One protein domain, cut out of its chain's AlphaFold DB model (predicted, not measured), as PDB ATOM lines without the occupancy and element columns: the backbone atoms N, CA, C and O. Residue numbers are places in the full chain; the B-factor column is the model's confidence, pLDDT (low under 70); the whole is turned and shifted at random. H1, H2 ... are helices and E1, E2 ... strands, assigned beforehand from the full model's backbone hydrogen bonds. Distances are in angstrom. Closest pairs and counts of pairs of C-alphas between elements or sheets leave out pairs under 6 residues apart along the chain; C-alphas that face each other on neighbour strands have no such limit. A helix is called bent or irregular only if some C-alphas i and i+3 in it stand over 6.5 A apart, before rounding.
ATOM      1  N   ILE A  86      92.078  37.451 277.806       96.62
ATOM      2  CA  ILE A  86      92.955  36.316 277.515       96.62
ATOM      3  C   ILE A  86      93.878  36.144 278.720       96.62
ATOM      4  O   ILE A  86      94.518  37.110 279.140       96.62
ATOM      5  N   LEU A  87      93.898  34.948 279.305       95.69
ATOM      6  CA  LEU A  87      94.802  34.609 280.406       95.69
ATOM      7  C   LEU A  87      96.190  34.235 279.880       95.69
ATOM      8  O   LEU A  87      96.375  34.039 278.680       95.69
ATOM      9  N   VAL A  88      97.176  34.121 280.773       94.88
ATOM     10  CA  VAL A  88      98.565  33.829 280.383       94.88
ATOM     11  C   VAL A  88      98.706  32.455 279.713       94.88
ATOM     12  O   VAL A  88      99.527  32.292 278.817       94.88
ATOM     13  N   GLU A  89      97.846  31.498 280.062       93.75
ATOM     14  CA  GLU A  89      97.753  30.172 279.436       93.75
ATOM     15  C   GLU A  89      97.040  30.192 278.064       93.75
ATOM     16  O   GLU A  89      96.932  29.170 277.385       93.75
ATOM     17  N   GLY A  90      96.541  31.355 277.640       96.38
ATOM     18  CA  GLY A  90      95.809  31.548 276.390       96.38
ATOM     19  C   GLY A  90      94.299  31.323 276.497       96.38
ATOM     20  O   GLY A  90      93.596  31.535 275.508       96.38
ATOM     21  N   ASP A  91      93.779  30.927 277.663       96.31
ATOM     22  CA  ASP A  91      92.338  30.757 277.874       96.31
ATOM     23  C   ASP A  91      91.591  32.070 277.622       96.31
ATOM     24  O   ASP A  91      91.960  33.130 278.135       96.31
ATOM     25  N   MET A  92      90.515  31.994 276.842       96.69
ATOM     26  CA  MET A  92      89.684  33.141 276.497       96.69
ATOM     27  C   MET A  92      88.487  33.247 277.440       96.69
ATOM     28  O   MET A  92      87.916  32.242 277.851       96.69
ATOM     29  N   TYR A  93      88.066  34.474 277.740       96.75
ATOM     30  CA  TYR A  93      86.876  34.768 278.534       96.75
ATOM     31  C   TYR A  93      86.179  36.045 278.051       96.75
ATOM     32  O   TYR A  93      86.851  37.015 277.703       96.75
ATOM     33  N   PRO A  94      84.839  36.129 278.132       95.88
ATOM     34  CA  PRO A  94      84.107  37.366 277.864       95.88
ATOM     35  C   PRO A  94      84.420  38.504 278.846       95.88
ATOM     36  O   PRO A  94      84.171  39.667 278.544       95.88
ATOM     37  N   CYS A  95      84.921  38.187 280.045       95.69
ATOM     38  CA  CYS A  95      85.407  39.167 281.011       95.69
ATOM     39  C   CYS A  95      86.349  38.531 282.043       95.69
ATOM     40  O   CYS A  95      86.294  37.326 282.299       95.69
ATOM     41  N   ILE A  96      87.144  39.366 282.712       93.69
ATOM     42  CA  ILE A  96      88.118  38.930 283.722       93.69
ATOM     43  C   ILE A  96      87.496  38.172 284.904       93.69
ATOM     44  O   ILE A  96      88.093  37.224 285.399       93.69
ATOM     45  N   TYR A  97      86.259  38.491 285.302       94.62
ATOM     46  CA  TYR A  97      85.564  37.844 286.430       94.62
ATOM     47  C   TYR A  97      85.175  36.383 286.167       94.62
ATOM     48  O   TYR A  97      84.727  35.694 287.087       94.62
ATOM     49  N   LEU A  98      85.281  35.925 284.917       95.19
ATOM     50  CA  LEU A  98      85.100  34.523 284.535       95.19
ATOM     51  C   LEU A  98      86.438  33.790 284.368       95.19
ATOM     52  O   LEU A  98      86.451  32.564 284.412       95.19
ATOM     53  N   GLY A  99      87.542  34.530 284.237       93.06
ATOM     54  CA  GLY A  99      88.907  34.013 284.113       93.06
ATOM     55  C   GLY A  99      89.737  34.132 285.394       93.06
ATOM     56  O   GLY A  99      90.961  34.087 285.336       93.06
ATOM     57  N   LEU A 100      89.103  34.325 286.553       91.56
ATOM     58  CA  LEU A 100      89.823  34.392 287.826       91.56
ATOM     59  C   LEU A 100      90.481  33.038 288.156       91.56
ATOM     60  O   LEU A 100      89.928  31.992 287.801       91.56
ATOM     61  N   PRO A 101      91.626  33.026 288.869       89.75
ATOM     62  CA  PRO A 101      92.426  31.825 289.129       89.75
ATOM     63  C   PRO A 101      91.825  30.922 290.224       89.75
ATOM     64  O   PRO A 101      92.530  30.401 291.085       89.75
ATOM     65  N   PHE A 102      90.509  30.718 290.198       90.81
ATOM     66  CA  PHE A 102      89.801  29.787 291.066       90.81
ATOM     67  C   PHE A 102      89.307  28.576 290.266       90.81
ATOM     68  O   PHE A 102      89.008  28.681 289.074       90.81
ATOM     69  N   LYS A 103      89.191  27.417 290.929       90.12
ATOM     70  CA  LYS A 103      88.594  26.210 290.324       90.12
ATOM     71  C   LYS A 103      87.099  26.405 290.046       90.12
ATOM     72  O   LYS A 103      86.626  26.098 288.960       90.12
ATOM     73  N   LYS A 104      86.390  26.961 291.028       95.06
ATOM     74  CA  LYS A 104      85.040  27.527 290.919       95.06
ATOM     75  C   LYS A 104      85.123  28.976 291.345       95.06
ATOM     76  O   LYS A 104      85.942  29.282 292.197       95.06
ATOM     77  N   ILE A 105      84.312  29.859 290.784       95.50
ATOM     78  CA  ILE A 105      84.381  31.294 291.061       95.50
ATOM     79  C   ILE A 105      83.526  31.595 292.306       95.50
ATOM     80  O   ILE A 105      82.294  31.595 292.182       95.50
ATOM     81  N   PRO A 106      84.133  31.858 293.482       96.69
ATOM     82  CA  PRO A 106      83.393  32.208 294.689       96.69
ATOM     83  C   PRO A 106      82.827  33.620 294.568       96.69
ATOM     84  O   PRO A 106      83.497  34.526 294.051       96.69
ATOM     85  N   ARG A 107      81.586  33.811 295.020       96.00
ATOM     86  CA  ARG A 107      80.916  35.116 295.066       96.00
ATOM     87  C   ARG A 107      79.954  35.191 296.241       96.00
ATOM     88  O   ARG A 107      79.173  34.271 296.450       96.00
ATOM     89  N   ILE A 108      79.924  36.322 296.937       97.62
ATOM     90  CA  ILE A 108      78.811  36.688 297.816       97.62
ATOM     91  C   ILE A 108      77.950  37.700 297.068       97.62
ATOM     92  O   ILE A 108      78.356  38.838 296.841       97.62
ATOM     93  N   PHE A 109      76.742  37.290 296.688       97.38
ATOM     94  CA  PHE A 109      75.784  38.141 295.993       97.38
ATOM     95  C   PHE A 109      74.528  38.330 296.843       97.38
ATOM     96  O   PHE A 109      73.792  37.399 297.166       97.38
ATOM     97  N   CYS A 110      74.299  39.579 297.238       95.81
ATOM     98  CA  CYS A 110      73.193  40.005 298.095       95.81
ATOM     99  C   CYS A 110      73.071  39.208 299.405       95.81
ATOM    100  O   CYS A 110      71.963  38.913 299.845       95.81
ATOM    101  N   GLY A 111      74.216  38.891 300.020       95.06
ATOM    102  CA  GLY A 111      74.307  38.168 301.292       95.06
ATOM    103  C   GLY A 111      74.283  36.644 301.161       95.06
ATOM    104  O   GLY A 111      74.377  35.959 302.171       95.06
ATOM    105  N   ASN A 112      74.180  36.108 299.942       97.25
ATOM    106  CA  ASN A 112      74.215  34.669 299.694       97.25
ATOM    107  C   ASN A 112      75.533  34.290 299.027       97.25
ATOM    108  O   ASN A 112      75.975  34.976 298.105       97.25
ATOM    109  N   TYR A 113      76.141  33.198 299.483       97.62
ATOM    110  CA  TYR A 113      77.347  32.641 298.880       97.62
ATOM    111  C   TYR A 113      77.001  31.756 297.676       97.62
ATOM    112  O   TYR A 113      76.049  30.976 297.718       97.62
ATOM    113  N   PHE A 114      77.790  31.875 296.614       97.25
ATOM    114  CA  PHE A 114      77.684  31.111 295.379       97.25
ATOM    115  C   PHE A 114      79.063  30.623 294.944       97.25
ATOM    116  O   PHE A 114      80.046  31.361 295.023       97.25
ATOM    117  N   GLU A 115      79.099  29.423 294.371       96.12
ATOM    118  CA  GLU A 115      80.257  28.901 293.646       96.12
ATOM    119  C   GLU A 115      79.854  28.645 292.204       96.12
ATOM    120  O   GLU A 115      79.080  27.735 291.910       96.12
ATOM    121  N   ILE A 116      80.349  29.481 291.298       95.56
ATOM    122  CA  ILE A 116      80.018  29.370 289.880       95.56
ATOM    123  C   ILE A 116      81.041  28.455 289.211       95.56
ATOM    124  O   ILE A 116      82.245  28.681 289.344       95.56
ATOM    125  N   GLU A 117      80.580  27.445 288.475       94.25
ATOM    126  CA  GLU A 117      81.474  26.622 287.655       94.25
ATOM    127  C   GLU A 117      82.232  27.504 286.665       94.25
ATOM    128  O   GLU A 117      81.649  28.394 286.034       94.25
ATOM    129  N   ARG A 118      83.542  27.278 286.544       90.81
ATOM    130  CA  ARG A 118      84.372  28.059 285.632       90.81
ATOM    131  C   ARG A 118      84.045  27.640 284.192       90.81
ATOM    132  O   ARG A 118      84.307  26.495 283.827       90.81
ATOM    133  N   PRO A 119      83.466  28.532 283.370       91.00
ATOM    134  CA  PRO A 119      83.125  28.193 281.995       91.00
ATOM    135  C   PRO A 119      84.391  28.012 281.148       91.00
ATOM    136  O   PRO A 119      85.445  28.579 281.445       91.00
ATOM    137  N   ASN A 120      84.273  27.250 280.064       92.62
ATOM    138  CA  ASN A 120      85.304  27.132 279.041       92.62
ATOM    139  C   ASN A 120      84.815  27.845 277.775       92.62
ATOM    140  O   ASN A 120      83.777  27.484 277.229       92.62
ATOM    141  N   PHE A 121      85.551  28.862 277.332       95.81
ATOM    142  CA  PHE A 121      85.253  29.617 276.113       95.81
ATOM    143  C   PHE A 121      86.320  29.423 275.025       95.81
ATOM    144  O   PHE A 121      86.358  30.168 274.045       95.81
ATOM    145  N   GLY A 122      87.182  28.421 275.190       95.94
ATOM    146  CA  GLY A 122      88.272  28.101 274.282       95.94
ATOM    147  C   GLY A 122      89.561  28.862 274.579       95.94
ATOM    148  O   GLY A 122      89.752  29.442 275.648       95.94
ATOM    149  N   ASN A 123      90.469  28.819 273.610       97.19
ATOM    150  CA  ASN A 123      91.832  29.318 273.726       97.19
ATOM    151  C   ASN A 123      92.208  30.188 272.513       97.19
ATOM    152  O   ASN A 123      91.737  29.956 271.393       97.19
ATOM    153  N   VAL A 124      93.058  31.188 272.745       97.56
ATOM    154  CA  VAL A 124      93.520  32.160 271.748       97.56
ATOM    155  C   VAL A 124      94.307  31.522 270.601       97.56
ATOM    156  O   VAL A 124      94.268  32.045 269.490       97.56
ATOM    157  N   PHE A 125      94.971  30.380 270.820       97.25
ATOM    158  CA  PHE A 125      95.712  29.693 269.755       97.25
ATOM    159  C   PHE A 125      94.802  29.261 268.592       97.25
ATOM    160  O   PHE A 125      95.233  29.292 267.445       97.25
ATOM    161  N   ASP A 126      93.524  28.983 268.875       95.50
ATOM    162  CA  ASP A 126      92.467  28.751 267.884       95.50
ATOM    163  C   ASP A 126      91.397  29.862 267.956       95.50
ATOM    164  O   ASP A 126      90.193  29.588 267.989       95.50
ATOM    165  N   PHE A 127      91.818  31.135 268.007       96.56
ATOM    166  CA  PHE A 127      90.954  32.282 268.333       96.56
ATOM    167  C   PHE A 127      89.589  32.263 267.639       96.56
ATOM    168  O   PHE A 127      88.566  32.366 268.307       96.56
ATOM    169  N   TRP A 128      89.536  32.108 266.312       96.38
ATOM    170  CA  TRP A 128      88.270  32.163 265.571       96.38
ATOM    171  C   TRP A 128      87.340  30.988 265.865       96.38
ATOM    172  O   TRP A 128      86.122  31.156 265.844       96.38
ATOM    173  N   LYS A 129      87.893  29.810 266.168       97.12
ATOM    174  CA  LYS A 129      87.111  28.643 266.583       97.12
ATOM    175  C   LYS A 129      86.546  28.853 267.986       97.12
ATOM    176  O   LYS A 129      85.374  28.578 268.202       97.12
ATOM    177  N   SER A 130      87.351  29.385 268.902       96.50
ATOM    178  CA  SER A 130      86.943  29.721 270.272       96.50
ATOM    179  C   SER A 130      85.897  30.846 270.289       96.50
ATOM    180  O   SER A 130      84.833  30.721 270.889       96.50
ATOM    181  N   TRP A 131      86.143  31.923 269.539       95.50
ATOM    182  CA  TRP A 131      85.280  33.101 269.430       95.50
ATOM    183  C   TRP A 131      83.919  32.805 268.792       95.50
ATOM    184  O   TRP A 131      82.927  33.441 269.157       95.50
ATOM    185  N   ASN A 132      83.866  31.865 267.844       96.00
ATOM    186  CA  ASN A 132      82.631  31.392 267.210       96.00
ATOM    187  C   ASN A 132      82.126  30.068 267.812       96.00
ATOM    188  O   ASN A 132      81.200  29.459 267.278       96.00
ATOM    189  N   GLY A 133      82.735  29.618 268.912       96.19
ATOM    190  CA  GLY A 133      82.306  28.442 269.654       96.19
ATOM    191  C   GLY A 133      80.944  28.672 270.298       96.19
ATOM    192  O   GLY A 133      80.589  29.804 270.643       96.19
ATOM    193  N   LYS A 134      80.184  27.590 270.473       96.12
ATOM    194  CA  LYS A 134      78.803  27.624 270.967       96.12
ATOM    195  C   LYS A 134      78.686  28.403 272.278       96.12
ATOM    196  O   LYS A 134      77.869  29.310 272.376       96.12
ATOM    197  N   GLU A 135      79.538  28.100 273.252       94.75
ATOM    198  CA  GLU A 135      79.525  28.709 274.583       94.75
ATOM    199  C   GLU A 135      79.766  30.224 274.513       94.75
ATOM    200  O   GLU A 135      79.082  31.000 275.184       94.75
ATOM    201  N   TYR A 136      80.713  30.664 273.675       95.94
ATOM    202  CA  TYR A 136      81.042  32.082 273.513       95.94
ATOM    203  C   TYR A 136      79.912  32.823 272.790       95.94
ATOM    204  O   TYR A 136      79.476  33.886 273.240       95.94
ATOM    205  N   VAL A 137      79.398  32.252 271.699       96.00
ATOM    206  CA  VAL A 137      78.295  32.833 270.925       96.00
ATOM    207  C   VAL A 137      77.038  32.953 271.783       96.00
ATOM    208  O   VAL A 137      76.513  34.055 271.915       96.00
ATOM    209  N   GLU A 138      76.612  31.886 272.464       96.25
ATOM    210  CA  GLU A 138      75.435  31.914 273.346       96.25
ATOM    211  C   GLU A 138      75.570  32.958 274.466       96.25
ATOM    212  O   GLU A 138      74.591  33.604 274.856       96.25
ATOM    213  N   PHE A 139      76.785  33.157 274.985       96.94
ATOM    214  CA  PHE A 139      77.056  34.205 275.963       96.94
ATOM    215  C   PHE A 139      76.879  35.608 275.363       96.94
ATOM    216  O   PHE A 139      76.185  36.443 275.956       96.94
ATOM    217  N   ARG A 140      77.498  35.892 274.206       96.00
ATOM    218  CA  ARG A 140      77.427  37.217 273.565       96.00
ATOM    219  C   ARG A 140      76.028  37.534 273.064       96.00
ATOM    220  O   ARG A 140      75.552  38.640 273.312       96.00
ATOM    221  N   GLU A 141      75.342  36.571 272.455       96.62
ATOM    222  CA  GLU A 141      74.013  36.763 271.869       96.62
ATOM    223  C   GLU A 141      72.982  37.253 272.891       96.62
ATOM    224  O   GLU A 141      72.108  38.056 272.556       96.62
ATOM    225  N   LYS A 142      73.089  36.836 274.161       96.75
ATOM    226  CA  LYS A 142      72.226  37.354 275.237       96.75
ATOM    227  C   LYS A 142      72.394  38.862 275.424       96.75
ATOM    228  O   LYS A 142      71.404  39.587 275.517       96.75
ATOM    229  N   TYR A 143      73.636  39.345 275.440       96.94
ATOM    230  CA  TYR A 143      73.921  40.775 275.542       96.94
ATOM    231  C   TYR A 143      73.622  41.524 274.242       96.94
ATOM    232  O   TYR A 143      73.050  42.608 274.296       96.94
ATOM    233  N   GLU A 144      73.941  40.956 273.080       96.75
ATOM    234  CA  GLU A 144      73.638  41.556 271.775       96.75
ATOM    235  C   GLU A 144      72.134  41.761 271.595       96.75
ATOM    236  O   GLU A 144      71.696  42.845 271.207       96.75
ATOM    237  N   ARG A 145      71.325  40.762 271.965       96.56
ATOM    238  CA  ARG A 145      69.864  40.868 271.957       96.56
ATOM    239  C   ARG A 145      69.375  41.935 272.930       96.56
ATOM    240  O   ARG A 145      68.558  42.766 272.546       96.56
ATOM    241  N   ARG A 146      69.902  41.963 274.161       95.69
ATOM    242  CA  ARG A 146      69.543  42.977 275.167       95.69
ATOM    243  C   ARG A 146      69.875  44.395 274.689       95.69
ATOM    244  O   ARG A 146      69.037  45.278 274.834       95.69
ATOM    245  N   VAL A 147      71.039  44.606 274.068       95.69
ATOM    246  CA  VAL A 147      71.440  45.889 273.455       95.69
ATOM    247  C   VAL A 147      70.514  46.263 272.301       95.69
ATOM    248  O   VAL A 147      70.020  47.387 272.256       95.69
ATOM    249  N   LYS A 148      70.242  45.324 271.390       95.62
ATOM    250  CA  LYS A 148      69.368  45.549 270.234       95.62
ATOM    251  C   LYS A 148      67.965  45.974 270.662       95.62
ATOM    252  O   LYS A 148      67.467  46.983 270.175       95.62
ATOM    253  N   GLU A 149      67.338  45.232 271.573       95.19
ATOM    254  CA  GLU A 149      65.984  45.547 272.041       95.19
ATOM    255  C   GLU A 149      65.939  46.824 272.886       95.19
ATOM    256  O   GLU A 149      64.960  47.559 272.815       95.19
ATOM    257  N   TYR A 150      66.997  47.131 273.642       93.81
ATOM    258  CA  TYR A 150      67.093  48.394 274.374       93.81
ATOM    259  C   TYR A 150      67.177  49.600 273.429       93.81
ATOM    260  O   TYR A 150      66.469  50.582 273.634       93.81
ATOM    261  N   ASN A 151      67.992  49.519 272.373       92.81
ATOM    262  CA  ASN A 151      68.148  50.612 271.409       92.81
ATOM    263  C   ASN A 151      66.854  50.900 270.639       92.81
ATOM    264  O   ASN A 151      66.515  52.067 270.468       92.81
ATOM    265  N   LYS A 152      66.078  49.861 270.290       92.00
ATOM    266  CA  LYS A 152      64.762  50.020 269.644       92.00
ATOM    267  C   LYS A 152      63.797  50.898 270.433       92.00
ATOM    268  O   LYS A 152      62.926  51.513 269.831       92.00
ATOM    269  N   ILE A 153      63.935  50.958 271.762       90.44
ATOM    270  CA  ILE A 153      63.106  51.848 272.578       90.44
ATOM    271  C   ILE A 153      63.334  53.299 272.146       90.44
ATOM    272  O   ILE A 153      62.376  54.046 272.049       90.44
ATOM    273  N   PHE A 154      64.570  53.709 271.864       83.94
ATOM    274  CA  PHE A 154      64.887  55.100 271.523       83.94
ATOM    275  C   PHE A 154      64.596  55.462 270.064       83.94
ATOM    276  O   PHE A 154      64.510  56.646 269.750       83.94
ATOM    277  N   ASP A 155      64.399  54.467 269.199       83.56
ATOM    278  CA  ASP A 155      63.994  54.676 267.805       83.56
ATOM    279  C   ASP A 155      62.512  55.094 267.687       83.56
ATOM    280  O   ASP A 155      62.070  55.574 266.642       83.56
ATOM    281  N   GLU A 156      61.723  54.935 268.754       80.38
ATOM    282  CA  GLU A 156      60.322  55.346 268.781       80.38
ATOM    283  C   GLU A 156      60.176  56.842 269.116       80.38
ATOM    284  O   GLU A 156      60.540  57.313 270.198       80.38
ATOM    285  N   ALA A 157      59.576  57.607 268.199       64.50
ATOM    286  CA  ALA A 157      59.288  59.020 268.417       64.50
ATOM    287  C   ALA A 157      58.247  59.229 269.541       64.50
ATOM    288  O   ALA A 157      57.237  58.531 269.607       64.50
ATOM    289  N   PHE A 158      58.464  60.247 270.386       70.44
ATOM    290  CA  PHE A 158      57.528  60.722 271.424       70.44
ATOM    291  C   PHE A 158      57.201  59.734 272.563       70.44
ATOM    292  O   PHE A 158      56.047  59.576 272.965       70.44
ATOM    293  N   ILE A 159      58.220  59.121 273.169       77.44
ATOM    294  CA  ILE A 159      58.057  58.335 274.403       77.44
ATOM    295  C   ILE A 159      57.991  59.248 275.637       77.44
ATOM    296  O   ILE A 159      58.886  60.057 275.886       77.44
ATOM    297  N   SER A 160      56.963  59.071 276.473       79.38
ATOM    298  CA  SER A 160      56.890  59.735 277.782       79.38
ATOM    299  C   SER A 160      57.860  59.093 278.791       79.38
ATOM    300  O   SER A 160      58.042  57.872 278.756       79.38
ATOM    301  N   PRO A 161      58.421  59.840 279.762       76.50
ATOM    302  CA  PRO A 161      59.370  59.284 280.737       76.50
ATOM    303  C   PRO A 161      58.853  58.063 281.517       76.50
ATOM    304  O   PRO A 161      59.608  57.128 281.778       76.50
ATOM    305  N   TYR A 162      57.558  58.034 281.852       73.06
ATOM    306  CA  TYR A 162      56.936  56.889 282.528       73.06
ATOM    307  C   TYR A 162      56.875  55.650 281.621       73.06
ATOM    308  O   TYR A 162      57.209  54.543 282.046       73.06
ATOM    309  N   SER A 163      56.513  55.839 280.347       82.50
ATOM    310  CA  SER A 163      56.505  54.755 279.356       82.50
ATOM    311  C   SER A 163      57.910  54.249 279.005       82.50
ATOM    312  O   SER A 163      58.076  53.077 278.681       82.50
ATOM    313  N   LEU A 164      58.937  55.095 279.139       86.50
ATOM    314  CA  LEU A 164      60.332  54.706 278.940       86.50
ATOM    315  C   LEU A 164      60.800  53.716 280.013       86.50
ATOM    316  O   LEU A 164      61.328  52.655 279.688       86.50
ATOM    317  N   GLN A 165      60.576  54.031 281.293       86.88
ATOM    318  CA  GLN A 165      60.999  53.166 282.400       86.88
ATOM    319  C   GLN A 165      60.325  51.790 282.347       86.88
ATOM    320  O   GLN A 165      60.993  50.769 282.527       86.88
ATOM    321  N   SER A 166      59.021  51.745 282.058       88.69
ATOM    322  CA  SER A 166      58.296  50.478 281.940       88.69
ATOM    323  C   SER A 166      58.782  49.641 280.752       88.69
ATOM    324  O   SER A 166      58.984  48.435 280.904       88.69
ATOM    325  N   LYS A 167      59.054  50.260 279.595       90.81
ATOM    326  CA  LYS A 167      59.639  49.574 278.432       90.81
ATOM    327  C   LYS A 167      61.031  49.017 278.709       90.81
ATOM    328  O   LYS A 167      61.278  47.857 278.390       90.81
ATOM    329  N   ILE A 168      61.908  49.797 279.344       92.25
ATOM    330  CA  ILE A 168      63.254  49.340 279.724       92.25
ATOM    331  C   ILE A 168      63.158  48.102 280.618       92.25
ATOM    332  O   ILE A 168      63.814  47.093 280.355       92.25
ATOM    333  N   ARG A 169      62.286  48.145 281.632       91.69
ATOM    334  CA  ARG A 169      62.049  47.007 282.523       91.69
ATOM    335  C   ARG A 169      61.580  45.766 281.755       91.69
ATOM    336  O   ARG A 169      62.162  44.699 281.926       91.69
ATOM    337  N   MET A 170      60.595  45.908 280.866       93.06
ATOM    338  CA  MET A 170      60.114  44.795 280.035       93.06
ATOM    339  C   MET A 170      61.209  44.214 279.133       93.06
ATOM    340  O   MET A 170      61.265  42.998 278.941       93.06
ATOM    341  N   VAL A 171      62.088  45.055 278.576       94.75
ATOM    342  CA  VAL A 171      63.222  44.589 277.767       94.75
ATOM    343  C   VAL A 171      64.174  43.742 278.604       94.75
ATOM    344  O   VAL A 171      64.586  42.679 278.140       94.75
ATOM    345  N   PHE A 172      64.497  44.163 279.826       94.38
ATOM    346  CA  PHE A 172      65.399  43.415 280.703       94.38
ATOM    347  C   PHE A 172      64.792  42.107 281.216       94.38
ATOM    348  O   PHE A 172      65.507  41.107 281.284       94.38
ATOM    349  N   GLU A 173      63.488  42.081 281.496       93.88
ATOM    350  CA  GLU A 173      62.762  40.861 281.875       93.88
ATOM    351  C   GLU A 173      62.731  39.835 280.725       93.88
ATOM    352  O   GLU A 173      62.971  38.649 280.947       93.88
ATOM    353  N   LYS A 174      62.498  40.281 279.481       95.94
ATOM    354  CA  LYS A 174      62.456  39.401 278.294       95.94
ATOM    355  C   LYS A 174      63.835  38.992 277.772       95.94
ATOM    356  O   LYS A 174      63.948  37.981 277.081       95.94
ATOM    357  N   ASN A 175      64.871  39.771 278.076       96.12
ATOM    358  CA  ASN A 175      66.239  39.556 277.603       96.12
ATOM    359  C   ASN A 175      67.201  39.493 278.802       96.12
ATOM    360  O   ASN A 175      67.942  40.450 279.074       96.12
ATOM    361  N   PRO A 176      67.181  38.379 279.559       95.31
ATOM    362  CA  PRO A 176      68.042  38.222 280.717       95.31
ATOM    363  C   PRO A 176      69.515  38.135 280.303       95.31
ATOM    364  O   PRO A 176      69.867  37.629 279.235       95.31
ATOM    365  N   ILE A 177      70.387  38.597 281.194       96.56
ATOM    366  CA  ILE A 177      71.836  38.390 281.090       96.56
ATOM    367  C   ILE A 177      72.205  36.892 281.163       96.56
ATOM    368  O   ILE A 177      71.397  36.076 281.623       96.56
ATOM    369  N   PRO A 178      73.421  36.497 280.732       96.56
ATOM    370  CA  PRO A 178      73.937  35.142 280.931       96.56
ATOM    371  C   PRO A 178      73.850  34.676 282.387       96.56
ATOM    372  O   PRO A 178      73.992  35.473 283.312       96.56
ATOM    373  N   GLU A 179      73.655  33.369 282.594       94.94
ATOM    374  CA  GLU A 179      73.412  32.797 283.929       94.94
ATOM    375  C   GLU A 179      74.561  33.105 284.892       94.94
ATOM    376  O   GLU A 179      74.351  33.630 285.983       94.94
ATOM    377  N   VAL A 180      75.794  32.909 284.418       95.75
ATOM    378  CA  VAL A 180      77.030  33.198 285.158       95.75
ATOM    379  C   VAL A 180      77.196  34.681 285.523       95.75
ATOM    380  O   VAL A 180      78.066  35.019 286.324       95.75
ATOM    381  N   CYS A 181      76.391  35.580 284.948       96.69
ATOM    382  CA  CYS A 181      76.400  37.012 285.231       96.69
ATOM    383  C   CYS A 181      75.308  37.444 286.223       96.69
ATOM    384  O   CYS A 181      75.432  38.529 286.783       96.69
ATOM    385  N   LYS A 182      74.279  36.623 286.491       95.81
ATOM    386  CA  LYS A 182      73.170  36.975 287.407       95.81
ATOM    387  C   LYS A 182      73.602  37.203 288.855       95.81
ATOM    388  O   LYS A 182      72.919  37.890 289.599       95.81
ATOM    389  N   THR A 183      74.740  36.646 289.250       96.50
ATOM    390  CA  THR A 183      75.347  36.833 290.577       96.50
ATOM    391  C   THR A 183      76.608  37.701 290.521       96.50
ATOM    392  O   THR A 183      77.440  37.663 291.423       96.50
ATOM    393  N   CYS A 184      76.795  38.467 289.441       96.31
ATOM    394  CA  CYS A 184      77.924  39.374 289.264       96.31
ATOM    395  C   CYS A 184      77.468  40.824 289.444       96.31
ATOM    396  O   CYS A 184      76.650  41.316 288.669       96.31
ATOM    397  N   TYR A 185      78.035  41.537 290.416       96.88
ATOM    398  CA  TYR A 185      77.674  42.930 290.684       96.88
ATOM    399  C   TYR A 185      77.916  43.870 289.492       96.88
ATOM    400  O   TYR A 185      77.085  44.746 289.248       96.88
ATOM    401  N   LYS A 186      78.937  43.602 288.661       94.69
ATOM    402  CA  LYS A 186      79.183  44.342 287.410       94.69
ATOM    403  C   LYS A 186      78.010  44.303 286.431       94.69
ATOM    404  O   LYS A 186      77.815  45.241 285.660       94.69
ATOM    405  N   ALA A 187      77.223  43.224 286.427       95.50
ATOM    406  CA  ALA A 187      76.047  43.125 285.563       95.50
ATOM    407  C   ALA A 187      74.922  44.091 285.986       95.50
ATOM    408  O   ALA A 187      74.055  44.413 285.174       95.50
ATOM    409  N   TYR A 188      74.986  44.592 287.224       95.62
ATOM    410  CA  TYR A 188      74.037  45.519 287.839       95.62
ATOM    411  C   TYR A 188      74.649  46.903 288.096       95.62
ATOM    412  O   TYR A 188      74.235  47.627 289.004       95.62
ATOM    413  N   GLY A 189      75.668  47.261 287.311       93.19
ATOM    414  CA  GLY A 189      76.242  48.603 287.269       93.19
ATOM    415  C   GLY A 189      77.157  48.974 288.426       93.19
ATOM    416  O   GLY A 189      77.715  50.063 288.380       93.19
TER     417      GLY A 189
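Overview. This is residues 86 to 189 of the 190 residues of the protein "SPASM domain-containing protein" of Archaeoglobus veneficus (UniProt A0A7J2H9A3). A long helical hairpin, H2 with H3 folded back beside part of it, makes a long arm, and at the other end of the flat model lie a two-stranded hairpin, E1 and E2, and the short helix H1, near where H2 begins. The small helix H4 comes last along the chain, and its first residue, Tyr 185, lies near Phe 109, the last residue of E1. The printed part has 104 residues, with two named strands and then four named helices along the chain, E1 E2 H1 H2 H3 H4; the sheet E1 - E2 is antiparallel and the class is mixed, helices and strands. It is loose, with a radius of gyration of the C-alphas of 16.7 A, and the C-alphas span 51 by 37 by 18 A.

Arrangement. Residues 86 to 103 hold no named element. Then E1, residues 104 to 109, and E2, residues 112 to 117, form a hairpin of antiparallel neighbours at 154 degrees, with N 105 and O 116 at 2.8 A and N 114 and O 107 at 2.8 A, within hydrogen-bond range. H1, residues 124 to 131, is close to but not clearly touching H2, residues 134 to 154; their closest C-alphas, those of Ser 130 and Tyr 136, are 7.1 A apart. They run the same way at a steep tilt of 51 degrees. H2 touches H3, residues 161 to 174, with its residues 146 to 153 alone, and the closest C-alphas, those of Tyr 150 and Val 171, are 6.4 A apart. These two form a helical hairpin, opposite ways at a shallow tilt of 17 degrees. H4, residues 185 to 188, is apart from H2 and H3; the closest C-alphas of E1 and H4, those of Phe 109 and Tyr 185, are 7.4 A apart. In H3 each O i to N i+4 pair is within hydrogen-bond range, in H1 2 of 4 and in H2 13 of 17, and H4 is too short for such a pair.

Along the chain. E1 begins at C-alpha 104 (85.040, 27.527, 290.919) and is 15.0 A long; E2 is 16.2 A. H1 measures 8.6 A and is irregular, with C-alphas 125 and 128 8.9 A apart. H2 is 30.8 A long, starting at C-alpha 134 (78.803, 27.624, 270.967), and H3 is 20.3 A. H4, 5.3 A, ends at C-alpha 188 (74.037, 45.519, 287.839).

Size, cuts and confidence. The C-alphas farthest apart, those of Glu 89 and Phe 158, are 51.1 A from each other. The printed part has no cut, and no link between named elements is long. The mean pLDDT of the printed part is 93.2, and one residue, Ala 157, is under 70.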